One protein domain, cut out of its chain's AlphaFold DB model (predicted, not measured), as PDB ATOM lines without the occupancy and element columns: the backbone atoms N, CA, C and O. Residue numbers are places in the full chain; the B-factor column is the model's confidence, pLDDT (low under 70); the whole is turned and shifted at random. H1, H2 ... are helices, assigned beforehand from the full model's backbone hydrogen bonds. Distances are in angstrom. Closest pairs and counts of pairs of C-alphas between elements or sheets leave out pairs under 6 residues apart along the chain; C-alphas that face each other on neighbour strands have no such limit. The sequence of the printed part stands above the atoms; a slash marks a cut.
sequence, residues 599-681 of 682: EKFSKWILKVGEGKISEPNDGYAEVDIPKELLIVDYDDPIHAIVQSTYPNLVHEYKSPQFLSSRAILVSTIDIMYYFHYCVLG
ATOM      1  N   GLU A 599     104.176  99.029 152.477       76.44
ATOM      2  CA  GLU A 599     103.767  98.513 151.173       76.44
ATOM      3  C   GLU A 599     102.238  98.500 151.015       76.44
ATOM      4  O   GLU A 599     101.722  98.936 149.979       76.44
ATOM      5  N   LYS A 600     101.493  98.070 152.044       80.38
ATOM      6  CA  LYS A 600     100.018  98.103 152.047       80.38
ATOM      7  C   LYS A 600      99.481  99.528 151.918       80.38
ATOM      8  O   LYS A 600      98.633  99.775 151.060       80.38
ATOM      9  N   PHE A 601     100.014 100.470 152.695       81.31
ATOM     10  CA  PHE A 601      99.631 101.882 152.634       81.31
ATOM     11  C   PHE A 601      99.976 102.514 151.280       81.31
ATOM     12  O   PHE A 601      99.145 103.201 150.685       81.31
ATOM     13  N   SER A 602     101.163 102.221 150.732       81.06
ATOM     14  CA  SER A 602     101.564 102.681 149.397       81.06
ATOM     15  C   SER A 602     100.609 102.178 148.316       81.06
ATOM     16  O   SER A 602     100.205 102.947 147.444       81.06
ATOM     17  N   LYS A 603     100.231 100.894 148.362       82.62
ATOM     18  CA  LYS A 603      99.268 100.308 147.418       82.62
ATOM     19  C   LYS A 603      97.878 100.926 147.580       82.62
ATOM     20  O   LYS A 603      97.226 101.189 146.573       82.62
ATOM     21  N   TRP A 604      97.432 101.181 148.810       84.56
ATOM     22  CA  TRP A 604      96.144 101.821 149.079       84.56
ATOM     23  C   TRP A 604      96.094 103.259 148.543       84.56
ATOM     24  O   TRP A 604      95.209 103.563 147.748       84.56
ATOM     25  N   ILE A 605      97.087 104.108 148.849       82.94
ATOM     26  CA  ILE A 605      97.154 105.491 148.333       82.94
ATOM     27  C   ILE A 605      97.143 105.530 146.802       82.94
ATOM     28  O   ILE A 605      96.467 106.372 146.211       82.94
ATOM     29  N   LEU A 606      97.884 104.631 146.145       83.38
ATOM     30  CA  LEU A 606      97.899 104.565 144.683       83.38
ATOM     31  C   LEU A 606      96.518 104.214 144.125       83.38
ATOM     32  O   LEU A 606      96.069 104.867 143.187       83.38
ATOM     33  N   LYS A 607      95.810 103.255 144.733       81.31
ATOM     34  CA  LYS A 607      94.438 102.918 144.334       81.31
ATOM     35  C   LYS A 607      93.467 104.085 144.548       81.31
ATOM     36  O   LYS A 607      92.620 104.293 143.682       81.31
ATOM     37  N   VAL A 608      93.595 104.847 145.644       83.25
ATOM     38  CA  VAL A 608      92.802 106.074 145.879       83.25
ATOM     39  C   VAL A 608      93.058 107.079 144.753       83.25
ATOM     40  O   VAL A 608      92.120 107.532 144.105       83.25
ATOM     41  N   GLY A 609      94.327 107.408 144.492       77.62
ATOM     42  CA  GLY A 609      94.704 108.412 143.494       77.62
ATOM     43  C   GLY A 609      94.363 108.018 142.054       77.62
ATOM     44  O   GLY A 609      94.109 108.886 141.227       77.62
ATOM     45  N   GLU A 610      94.338 106.720 141.748       79.00
ATOM     46  CA  GLU A 610      93.920 106.188 140.444       79.00
ATOM     47  C   GLU A 610      92.397 106.033 140.313       79.00
ATOM     48  O   GLU A 610      91.919 105.725 139.224       79.00
ATOM     49  N   GLY A 611      91.635 106.241 141.394       74.81
ATOM     50  CA  GLY A 611      90.181 106.064 141.404       74.81
ATOM     51  C   GLY A 611      89.727 104.602 141.297       74.81
ATOM     52  O   GLY A 611      88.596 104.355 140.890       74.81
ATOM     53  N   LYS A 612      90.596 103.646 141.656       78.38
ATOM     54  CA  LYS A 612      90.360 102.190 141.551       78.38
ATOM     55  C   LYS A 612      89.747 101.562 142.803       78.38
ATOM     56  O   LYS A 612      89.452 100.367 142.821       78.38
ATOM     57  N   ILE A 613      89.622 102.329 143.884       72.25
ATOM     58  CA  ILE A 613      88.875 101.905 145.070       72.25
ATOM     59  C   ILE A 613      87.405 102.139 144.731       72.25
ATOM     60  O   ILE A 613      87.003 103.292 144.603       72.25
ATOM     61  N   SER A 614      86.657 101.052 144.522       65.00
ATOM     62  CA  SER A 614      85.216 101.044 144.203       65.00
ATOM     63  C   SER A 614      84.848 101.152 142.713       65.00
ATOM     64  O   SER A 614      83.885 101.821 142.351       65.00
ATOM     65  N   GLU A 615      85.584 100.466 141.828       67.69
ATOM     66  CA  GLU A 615      85.123 100.240 140.447       67.69
ATOM     67  C   GLU A 615      83.982  99.197 140.385       67.69
ATOM     68  O   GLU A 615      84.067  98.171 141.069       67.69
ATOM     69  N   PRO A 616      82.952  99.397 139.533       59.31
ATOM     70  CA  PRO A 616      82.767 100.530 138.621       59.31
ATOM     71  C   PRO A 616      82.202 101.770 139.341       59.31
ATOM     72  O   PRO A 616      81.184 101.677 140.017       59.31
ATOM     73  N   ASN A 617      82.837 102.937 139.150       58.72
ATOM     74  CA  ASN A 617      82.350 104.218 139.673       58.72
ATOM     75  C   ASN A 617      81.740 105.066 138.543       58.72
ATOM     76  O   ASN A 617      82.288 105.145 137.443       58.72
ATOM     77  N   ASP A 618      80.609 105.708 138.815       59.66
ATOM     78  CA  ASP A 618      79.879 106.605 137.907       59.66
ATOM     79  C   ASP A 618      80.241 108.089 138.135       59.66
ATOM     80  O   ASP A 618      79.567 109.009 137.667       59.66
ATOM     81  N   GLY A 619      81.352 108.337 138.835       60.94
ATOM     82  CA  GLY A 619      81.785 109.656 139.278       60.94
ATOM     83  C   GLY A 619      81.585 109.936 140.765       60.94
ATOM     84  O   GLY A 619      82.129 110.937 141.233       60.94
ATOM     85  N   TYR A 620      80.905 109.051 141.496       62.47
ATOM     86  CA  TYR A 620      80.910 109.006 142.956       62.47
ATOM     87  C   TYR A 620      81.525 107.679 143.408       62.47
ATOM     88  O   TYR A 620      81.193 106.621 142.883       62.47
ATOM     89  N   ALA A 621      82.466 107.737 144.348       66.25
ATOM     90  CA  ALA A 621      83.111 106.557 144.907       66.25
ATOM     91  C   ALA A 621      83.120 106.676 146.429       66.25
ATOM     92  O   ALA A 621      83.624 107.659 146.976       66.25
ATOM     93  N   GLU A 622      82.561 105.676 147.102       72.94
ATOM     94  CA  GLU A 622      82.743 105.510 148.540       72.94
ATOM     95  C   GLU A 622      84.111 104.872 148.774       72.94
ATOM     96  O   GLU A 622      84.447 103.848 148.174       72.94
ATOM     97  N   VAL A 623      84.932 105.525 149.594       78.31
ATOM     98  CA  VAL A 623      86.294 105.086 149.908       78.31
ATOM     99  C   VAL A 623      86.361 104.791 151.395       78.31
ATOM    100  O   VAL A 623      86.275 105.704 152.215       78.31
ATOM    101  N   ASP A 624      86.573 103.522 151.734       79.31
ATOM    102  CA  ASP A 624      86.812 103.118 153.114       79.31
ATOM    103  C   ASP A 624      88.178 103.629 153.584       79.31
ATOM    104  O   ASP A 624      89.236 103.246 153.064       79.31
ATOM    105  N   ILE A 625      88.147 104.512 154.584       82.56
ATOM    106  CA  ILE A 625      89.343 104.988 155.278       82.56
ATOM    107  C   ILE A 625      89.705 103.951 156.353       82.56
ATOM    108  O   ILE A 625      88.845 103.619 157.175       82.56
ATOM    109  N   PRO A 626      90.951 103.439 156.382       82.06
ATOM    110  CA  PRO A 626      91.396 102.500 157.407       82.06
ATOM    111  C   PRO A 626      91.121 103.016 158.826       82.06
ATOM    112  O   PRO A 626      91.356 104.190 159.123       82.06
ATOM    113  N   LYS A 627      90.618 102.141 159.707       82.25
ATOM    114  CA  LYS A 627      90.164 102.522 161.058       82.25
ATOM    115  C   LYS A 627      91.288 103.120 161.901       82.25
ATOM    116  O   LYS A 627      91.038 103.998 162.712       82.25
ATOM    117  N   GLU A 628      92.521 102.688 161.667       79.38
ATOM    118  CA  GLU A 628      93.734 103.201 162.298       79.38
ATOM    119  C   GLU A 628      94.047 104.671 161.960       79.38
ATOM    120  O   GLU A 628      94.825 105.306 162.668       79.38
ATOM    121  N   LEU A 629      93.441 105.227 160.905       79.25
ATOM    122  CA  LEU A 629      93.568 106.638 160.523       79.25
ATOM    123  C   LEU A 629      92.401 107.497 161.033       79.25
ATOM    124  O   LEU A 629      92.405 108.713 160.831       79.25
ATOM    125  N   LEU A 630      91.396 106.882 161.662       84.44
ATOM    126  CA  LEU A 630      90.197 107.556 162.144       84.44
ATOM    127  C   LEU A 630      90.296 107.843 163.642       84.44
ATOM    128  O   LEU A 630      90.666 106.993 164.446       84.44
ATOM    129  N   ILE A 631      89.880 109.047 164.024       86.69
ATOM    130  CA  ILE A 631      89.585 109.387 165.416       86.69
ATOM    131  C   ILE A 631      88.096 109.108 165.606       86.69
ATOM    132  O   ILE A 631      87.270 109.822 165.042       86.69
ATOM    133  N   VAL A 632      87.760 108.035 166.323       83.38
ATOM    134  CA  VAL A 632      86.373 107.545 166.452       83.38
ATOM    135  C   VAL A 632      85.676 108.003 167.734       83.38
ATOM    136  O   VAL A 632      84.466 108.199 167.716       83.38
ATOM    137  N   ASP A 633      86.432 108.250 168.805       79.62
ATOM    138  CA  ASP A 633      85.895 108.637 170.113       79.62
ATOM    139  C   ASP A 633      86.134 110.130 170.374       79.62
ATOM    140  O   ASP A 633      87.249 110.547 170.700       79.62
ATOM    141  N   TYR A 634      85.097 110.956 170.200       83.38
ATOM    142  CA  TYR A 634      85.166 112.397 170.454       83.38
ATOM    143  C   TYR A 634      83.798 113.028 170.757       83.38
ATOM    144  O   TYR A 634      82.801 112.699 170.121       83.38
ATOM    145  N   ASP A 635      83.778 114.013 171.664       78.38
ATOM    146  CA  ASP A 635      82.625 114.907 171.888       78.38
ATOM    147  C   ASP A 635      82.726 116.196 171.046       78.38
ATOM    148  O   ASP A 635      81.733 116.709 170.529       78.38
ATOM    149  N   ASP A 636      83.949 116.720 170.885       82.56
ATOM    150  CA  ASP A 636      84.284 117.839 169.999       82.56
ATOM    151  C   ASP A 636      85.351 117.381 168.986       82.56
ATOM    152  O   ASP A 636      86.499 117.135 169.377       82.56
ATOM    153  N   PRO A 637      85.014 117.289 167.683       81.25
ATOM    154  CA  PRO A 637      85.931 116.788 166.662       81.25
ATOM    155  C   PRO A 637      87.194 117.644 166.534       81.25
ATOM    156  O   PRO A 637      88.275 117.126 166.255       81.25
ATOM    157  N   ILE A 638      87.097 118.957 166.759       80.31
ATOM    158  CA  ILE A 638      88.239 119.867 166.622       80.31
ATOM    159  C   ILE A 638      89.190 119.676 167.795       80.31
ATOM    160  O   ILE A 638      90.404 119.586 167.599       80.31
ATOM    161  N   HIS A 639      88.643 119.574 169.006       80.81
ATOM    162  CA  HIS A 639      89.440 119.297 170.194       80.81
ATOM    163  C   HIS A 639      90.146 117.944 170.088       80.81
ATOM    164  O   HIS A 639      91.348 117.868 170.333       80.81
ATOM    165  N   ALA A 640      89.436 116.908 169.637       85.19
ATOM    166  CA  ALA A 640      89.999 115.575 169.471       85.19
ATOM    167  C   ALA A 640      91.138 115.539 168.438       85.19
ATOM    168  O   ALA A 640      92.184 114.949 168.705       85.19
ATOM    169  N   ILE A 641      91.003 116.240 167.305       87.00
ATOM    170  CA  ILE A 641      92.084 116.371 166.311       87.00
ATOM    171  C   ILE A 641      93.297 117.099 166.907       87.00
ATOM    172  O   ILE A 641      94.436 116.670 166.700       87.00
ATOM    173  N   VAL A 642      93.081 118.186 167.658       84.12
ATOM    174  CA  VAL A 642      94.171 118.932 168.311       84.12
ATOM    175  C   VAL A 642      94.870 118.074 169.359       84.12
ATOM    176  O   VAL A 642      96.096 118.037 169.371       84.12
ATOM    177  N   GLN A 643      94.122 117.362 170.198       83.88
ATOM    178  CA  GLN A 643      94.665 116.511 171.253       83.88
ATOM    179  C   GLN A 643      95.398 115.286 170.692       83.88
ATOM    180  O   GLN A 643      96.466 114.936 171.190       83.88
ATOM    181  N   SER A 644      94.859 114.668 169.638       86.12
ATOM    182  CA  SER A 644      95.495 113.556 168.926       86.12
ATOM    183  C   SER A 644      96.800 113.993 168.250       86.12
ATOM    184  O   SER A 644      97.824 113.322 168.373       86.12
ATOM    185  N   THR A 645      96.798 115.156 167.585       86.19
ATOM    186  CA  THR A 645      97.976 115.648 166.852       86.19
ATOM    187  C   THR A 645      99.034 116.232 167.791       86.19
ATOM    188  O   THR A 645     100.221 115.963 167.623       86.19
ATOM    189  N   TYR A 646      98.618 117.014 168.791       85.06
ATOM    190  CA  TYR A 646      99.468 117.703 169.767       85.06
ATOM    191  C   TYR A 646      99.129 117.270 171.206       85.06
ATOM    192  O   TYR A 646      98.542 118.042 171.974       85.06
ATOM    193  N   PRO A 647      99.516 116.050 171.614       83.44
ATOM    194  CA  PRO A 647      99.277 115.585 172.974       83.44
ATOM    195  C   PRO A 647     100.041 116.460 173.973       83.44
ATOM    196  O   PRO A 647     101.197 116.807 173.744       83.44
ATOM    197  N   ASN A 648      99.405 116.821 175.091       78.44
ATOM    198  CA  ASN A 648     100.005 117.647 176.149       78.44
ATOM    199  C   ASN A 648     100.562 119.006 175.674       78.44
ATOM    200  O   ASN A 648     101.518 119.533 176.247       78.44
ATOM    201  N   LEU A 649      99.926 119.613 174.665       77.50
ATOM    202  CA  LEU A 649     100.323 120.900 174.076       77.50
ATOM    203  C   LEU A 649     100.595 122.006 175.113       77.50
ATOM    204  O   LEU A 649     101.524 122.788 174.942       77.50
ATOM    205  N   VAL A 650      99.843 122.042 176.219       75.81
ATOM    206  CA  VAL A 650     100.009 123.024 177.313       75.81
ATOM    207  C   VAL A 650     101.413 122.995 177.935       75.81
ATOM    208  O   VAL A 650     101.908 124.031 178.377       75.81
ATOM    209  N   HIS A 651     102.074 121.838 177.947       76.69
ATOM    210  CA  HIS A 651     103.418 121.681 178.506       76.69
ATOM    211  C   HIS A 651     104.519 121.804 177.441       76.69
ATOM    212  O   HIS A 651     105.599 122.310 177.737       76.69
ATOM    213  N   GLU A 652     104.226 121.430 176.193       76.94
ATOM    214  CA  GLU A 652     105.218 121.313 175.112       76.94
ATOM    215  C   GLU A 652     105.193 122.468 174.090       76.94
ATOM    216  O   GLU A 652     106.044 122.526 173.203       76.94
ATOM    217  N   TYR A 653     104.278 123.444 174.207       74.69
ATOM    218  CA  TYR A 653     104.144 124.554 173.239       74.69
ATOM    219  C   TYR A 653     105.404 125.421 173.078       74.69
ATOM    220  O   TYR A 653     105.527 126.158 172.102       74.69
ATOM    221  N   LYS A 654     106.336 125.375 174.036       73.62
ATOM    222  CA  LYS A 654     107.611 126.102 173.953       73.62
ATOM    223  C   LYS A 654     108.687 125.349 173.177       73.62
ATOM    224  O   LYS A 654     109.702 125.959 172.861       73.62
ATOM    225  N   SER A 655     108.498 124.061 172.892       76.06
ATOM    226  CA  SER A 655     109.475 123.226 172.194       76.06
ATOM    227  C   SER A 655     109.350 123.413 170.675       76.06
ATOM    228  O   SER A 655     108.379 122.950 170.067       76.06
ATOM    229  N   PRO A 656     110.331 124.053 170.006       72.56
ATOM    230  CA  PRO A 656     110.273 124.256 168.558       72.56
ATOM    231  C   PRO A 656     110.315 122.931 167.791       72.56
ATOM    232  O   PRO A 656     109.714 122.803 166.724       72.56
ATOM    233  N   GLN A 657     110.990 121.921 168.349       77.19
ATOM    234  CA  GLN A 657     111.069 120.583 167.768       77.19
ATOM    235  C   GLN A 657     109.717 119.856 167.839       77.19
ATOM    236  O   GLN A 657     109.325 119.202 166.877       77.19
ATOM    237  N   PHE A 658     108.979 120.012 168.946       78.56
ATOM    238  CA  PHE A 658     107.655 119.409 169.133       78.56
ATOM    239  C   PHE A 658     106.620 119.962 168.147       78.56
ATOM    240  O   PHE A 658     105.849 119.190 167.571       78.56
ATOM    241  N   LEU A 659     106.628 121.284 167.934       77.12
ATOM    242  CA  LEU A 659     105.705 121.967 167.024       77.12
ATOM    243  C   LEU A 659     106.055 121.742 165.550       77.12
ATOM    244  O   LEU A 659     105.164 121.538 164.734       77.12
ATOM    245  N   SER A 660     107.343 121.759 165.197       77.50
ATOM    246  CA  SER A 660     107.780 121.612 163.800       77.50
ATOM    247  C   SER A 660     107.622 120.196 163.239       77.50
ATOM    248  O   SER A 660     107.578 120.032 162.021       77.50
ATOM    249  N   SER A 661     107.515 119.173 164.092       78.75
ATOM    250  CA  SER A 661     107.379 117.778 163.656       78.75
ATOM    251  C   SER A 661     105.933 117.341 163.387       78.75
ATOM    252  O   SER A 661     105.705 116.164 163.117       78.75
ATOM    253  N   ARG A 662     104.947 118.236 163.526       82.81
ATOM    254  CA  ARG A 662     103.508 117.931 163.466       82.81
ATOM    255  C   ARG A 662     102.772 118.973 162.631       82.81
ATOM    256  O   ARG A 662     103.186 120.124 162.556       82.81
ATOM    257  N   ALA A 663     101.674 118.569 162.000       83.06
ATOM    258  CA  ALA A 663     100.832 119.469 161.224       83.06
ATOM    259  C   ALA A 663      99.385 118.972 161.203       83.06
ATOM    260  O   ALA A 663      99.143 117.770 161.156       83.06
ATOM    261  N   ILE A 664      98.439 119.912 161.184       82.50
ATOM    262  CA  ILE A 664      97.025 119.638 160.917       82.50
ATOM    263  C   ILE A 664      96.732 120.153 159.509       82.50
ATOM    264  O   ILE A 664      96.942 121.332 159.219       82.50
ATOM    265  N   LEU A 665      96.269 119.266 158.633       81.38
ATOM    266  CA  LEU A 665      95.866 119.600 157.270       81.38
ATOM    267  C   LEU A 665      94.348 119.758 157.217       81.38
ATOM    268  O   LEU A 665      93.612 118.928 157.741       81.38
ATOM    269  N   VAL A 666      93.883 120.828 156.579       80.19
ATOM    270  CA  VAL A 666      92.459 121.176 156.495       80.19
ATOM    271  C   VAL A 666      92.098 121.607 155.080       80.19
ATOM    272  O   VAL A 666      92.934 122.128 154.342       80.19
ATOM    273  N   SER A 667      90.838 121.398 154.701       72.56
ATOM    274  CA  SER A 667      90.350 121.637 153.338       72.56
ATOM    275  C   SER A 667      90.186 123.117 152.985       72.56
ATOM    276  O   SER A 667      90.248 123.473 151.809       72.56
ATOM    277  N   THR A 668      89.986 123.996 153.974       69.75
ATOM    278  CA  THR A 668      89.774 125.432 153.749       69.75
ATOM    279  C   THR A 668      90.627 126.300 154.664       69.75
ATOM    280  O   THR A 668      90.963 125.941 155.794       69.75
ATOM    281  N   ILE A 669      90.941 127.499 154.171       63.12
ATOM    282  CA  ILE A 669      91.670 128.522 154.929       63.12
ATOM    283  C   ILE A 669      90.871 128.965 156.168       63.12
ATOM    284  O   ILE A 669      91.460 129.249 157.208       63.12
ATOM    285  N   ASP A 670      89.540 128.990 156.090       70.31
ATOM    286  CA  ASP A 670      88.689 129.391 157.215       70.31
ATOM    287  C   ASP A 670      88.785 128.397 158.384       70.31
ATOM    288  O   ASP A 670      88.942 128.804 159.536       70.31
ATOM    289  N   ILE A 671      88.789 127.090 158.086       73.19
ATOM    290  CA  ILE A 671      88.979 126.030 159.087       73.19
ATOM    291  C   ILE A 671      90.420 126.053 159.624       73.19
ATOM    292  O   ILE A 671      90.632 125.858 160.820       73.19
ATOM    293  N   MET A 672      91.411 126.375 158.785       72.25
ATOM    294  CA  MET A 672      92.815 126.516 159.209       72.25
ATOM    295  C   MET A 672      92.962 127.567 160.306       72.25
ATOM    296  O   MET A 672      93.620 127.319 161.316       72.25
ATOM    297  N   TYR A 673      92.312 128.724 160.149       70.00
ATOM    298  CA  TYR A 673      92.330 129.759 161.181       70.00
ATOM    299  C   TYR A 673      91.676 129.300 162.486       70.00
ATOM    300  O   TYR A 673      92.136 129.689 163.561       70.00
ATOM    301  N   TYR A 674      90.650 128.452 162.409       69.75
ATOM    302  CA  TYR A 674      90.006 127.882 163.588       69.75
ATOM    303  C   TYR A 674      90.943 126.922 164.345       69.75
ATOM    304  O   TYR A 674      91.097 127.047 165.557       69.75
ATOM    305  N   PHE A 675      91.662 126.038 163.644       69.62
ATOM    306  CA  PHE A 675      92.661 125.157 164.269       69.62
ATOM    307  C   PHE A 675      93.877 125.914 164.808       69.62
ATOM    308  O   PHE A 675      94.348 125.610 165.902       69.62
ATOM    309  N   HIS A 676      94.359 126.940 164.100       70.00
ATOM    310  CA  HIS A 676      95.412 127.817 164.619       70.00
ATOM    311  C   HIS A 676      94.995 128.488 165.929       70.00
ATOM    312  O   HIS A 676      95.809 128.580 166.842       70.00
ATOM    313  N   TYR A 677      93.735 128.909 166.054       64.81
ATOM    314  CA  TYR A 677      93.210 129.464 167.300       64.81
ATOM    315  C   TYR A 677      93.219 128.437 168.446       64.81
ATOM    316  O   TYR A 677      93.605 128.778 169.563       64.81
ATOM    317  N   CYS A 678      92.852 127.181 168.172       64.94
ATOM    318  CA  CYS A 678      92.862 126.103 169.165       64.94
ATOM    319  C   CYS A 678      94.279 125.679 169.596       64.94
ATOM    320  O   CYS A 678      94.485 125.389 170.770       64.94
ATOM    321  N   VAL A 679      95.252 125.655 168.674       61.94
ATOM    322  CA  VAL A 679      96.638 125.220 168.948       61.94
ATOM    323  C   VAL A 679      97.489 126.343 169.553       61.94
ATOM    324  O   VAL A 679      98.270 126.108 170.468       61.94
ATOM    325  N   LEU A 680      97.362 127.582 169.069       57.12
ATOM    326  CA  LEU A 680      98.239 128.681 169.497       57.12
ATOM    327  C   LEU A 680      97.775 129.397 170.763       57.12
ATOM    328  O   LEU A 680      98.537 130.222 171.262       57.12
ATOM    329  N   GLY A 681      96.572 129.091 171.267       52.56
ATOM    330  CA  GLY A 681      96.127 129.411 172.626       52.56
ATOM    331  C   GLY A 681      96.506 130.802 173.144       52.56
ATOM    332  O   GLY A 681      96.889 130.916 174.304       52.56
TER     333      GLY A 681
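AT A GLANCE: This is residues 599 to 681 of the 682 residues of the protein "ATP-dependent DNA helicase" of Trifolium subterraneum (UniProt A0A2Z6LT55). Picture a loose, elongated model with two ends: a small cluster of H2, H3, H4 and H5 at one, and the lone helix H1 with a loop of residues 610 to 621 at the other, joined by the winding rest of a long link. In the cluster H5 packs on H2 with residues 675 to 679 alone, at a steep tilt, and the short helices H3 and H4 follow H2 along the chain. The printed part has 83 residues with five named helices, H1 to H5 in order, and no named strand; the class is all helix, though named elements hold 41 of the 83 residues. The radius of gyration of the C-alphas is 16.5 A, and the spans are 49 by 29 by 25 A.

IN THESE COORDINATES: Find C-alpha 599 at (103.767, 98.513, 151.173); from there H1 runs 15.5 A to residue 609. After the link, H2 takes residues 637 to 645 over 12.1 A. Next come H3, residues 649 to 652, 5.0 A, and H4, residues 656 to 660, 6.0 A. H5, residues 669 to 680, runs 16.0 A to C-alpha 680 at (98.239, 128.681, 169.497).

HOW THE PARTS SIT: Look first at H1, which is apart from H2, H3, H4 and H5. H2 and H5 touch, the closest C-alphas being those of Val 642 and Val 679, 6.8 A apart; they run the same way at a steep tilt of 59 degrees. H3 is close to but not clearly touching H5, with the C-alphas of Leu 649 and Val 679 closest at 7.7 A. In H1, H2, H4 and H5 every O i to N i+4 pair is within hydrogen-bond range; H3 is too short for one.

THE WHOLE: The C-alphas of Pro 616 and Lys 654 are the two farthest apart, 50.2 A. The printed part has no cut, and its long link is H1 to H2. pLDDT is under 70 at residues 614 to 621, 668 to 669, 674 to 675 and 677 to 681.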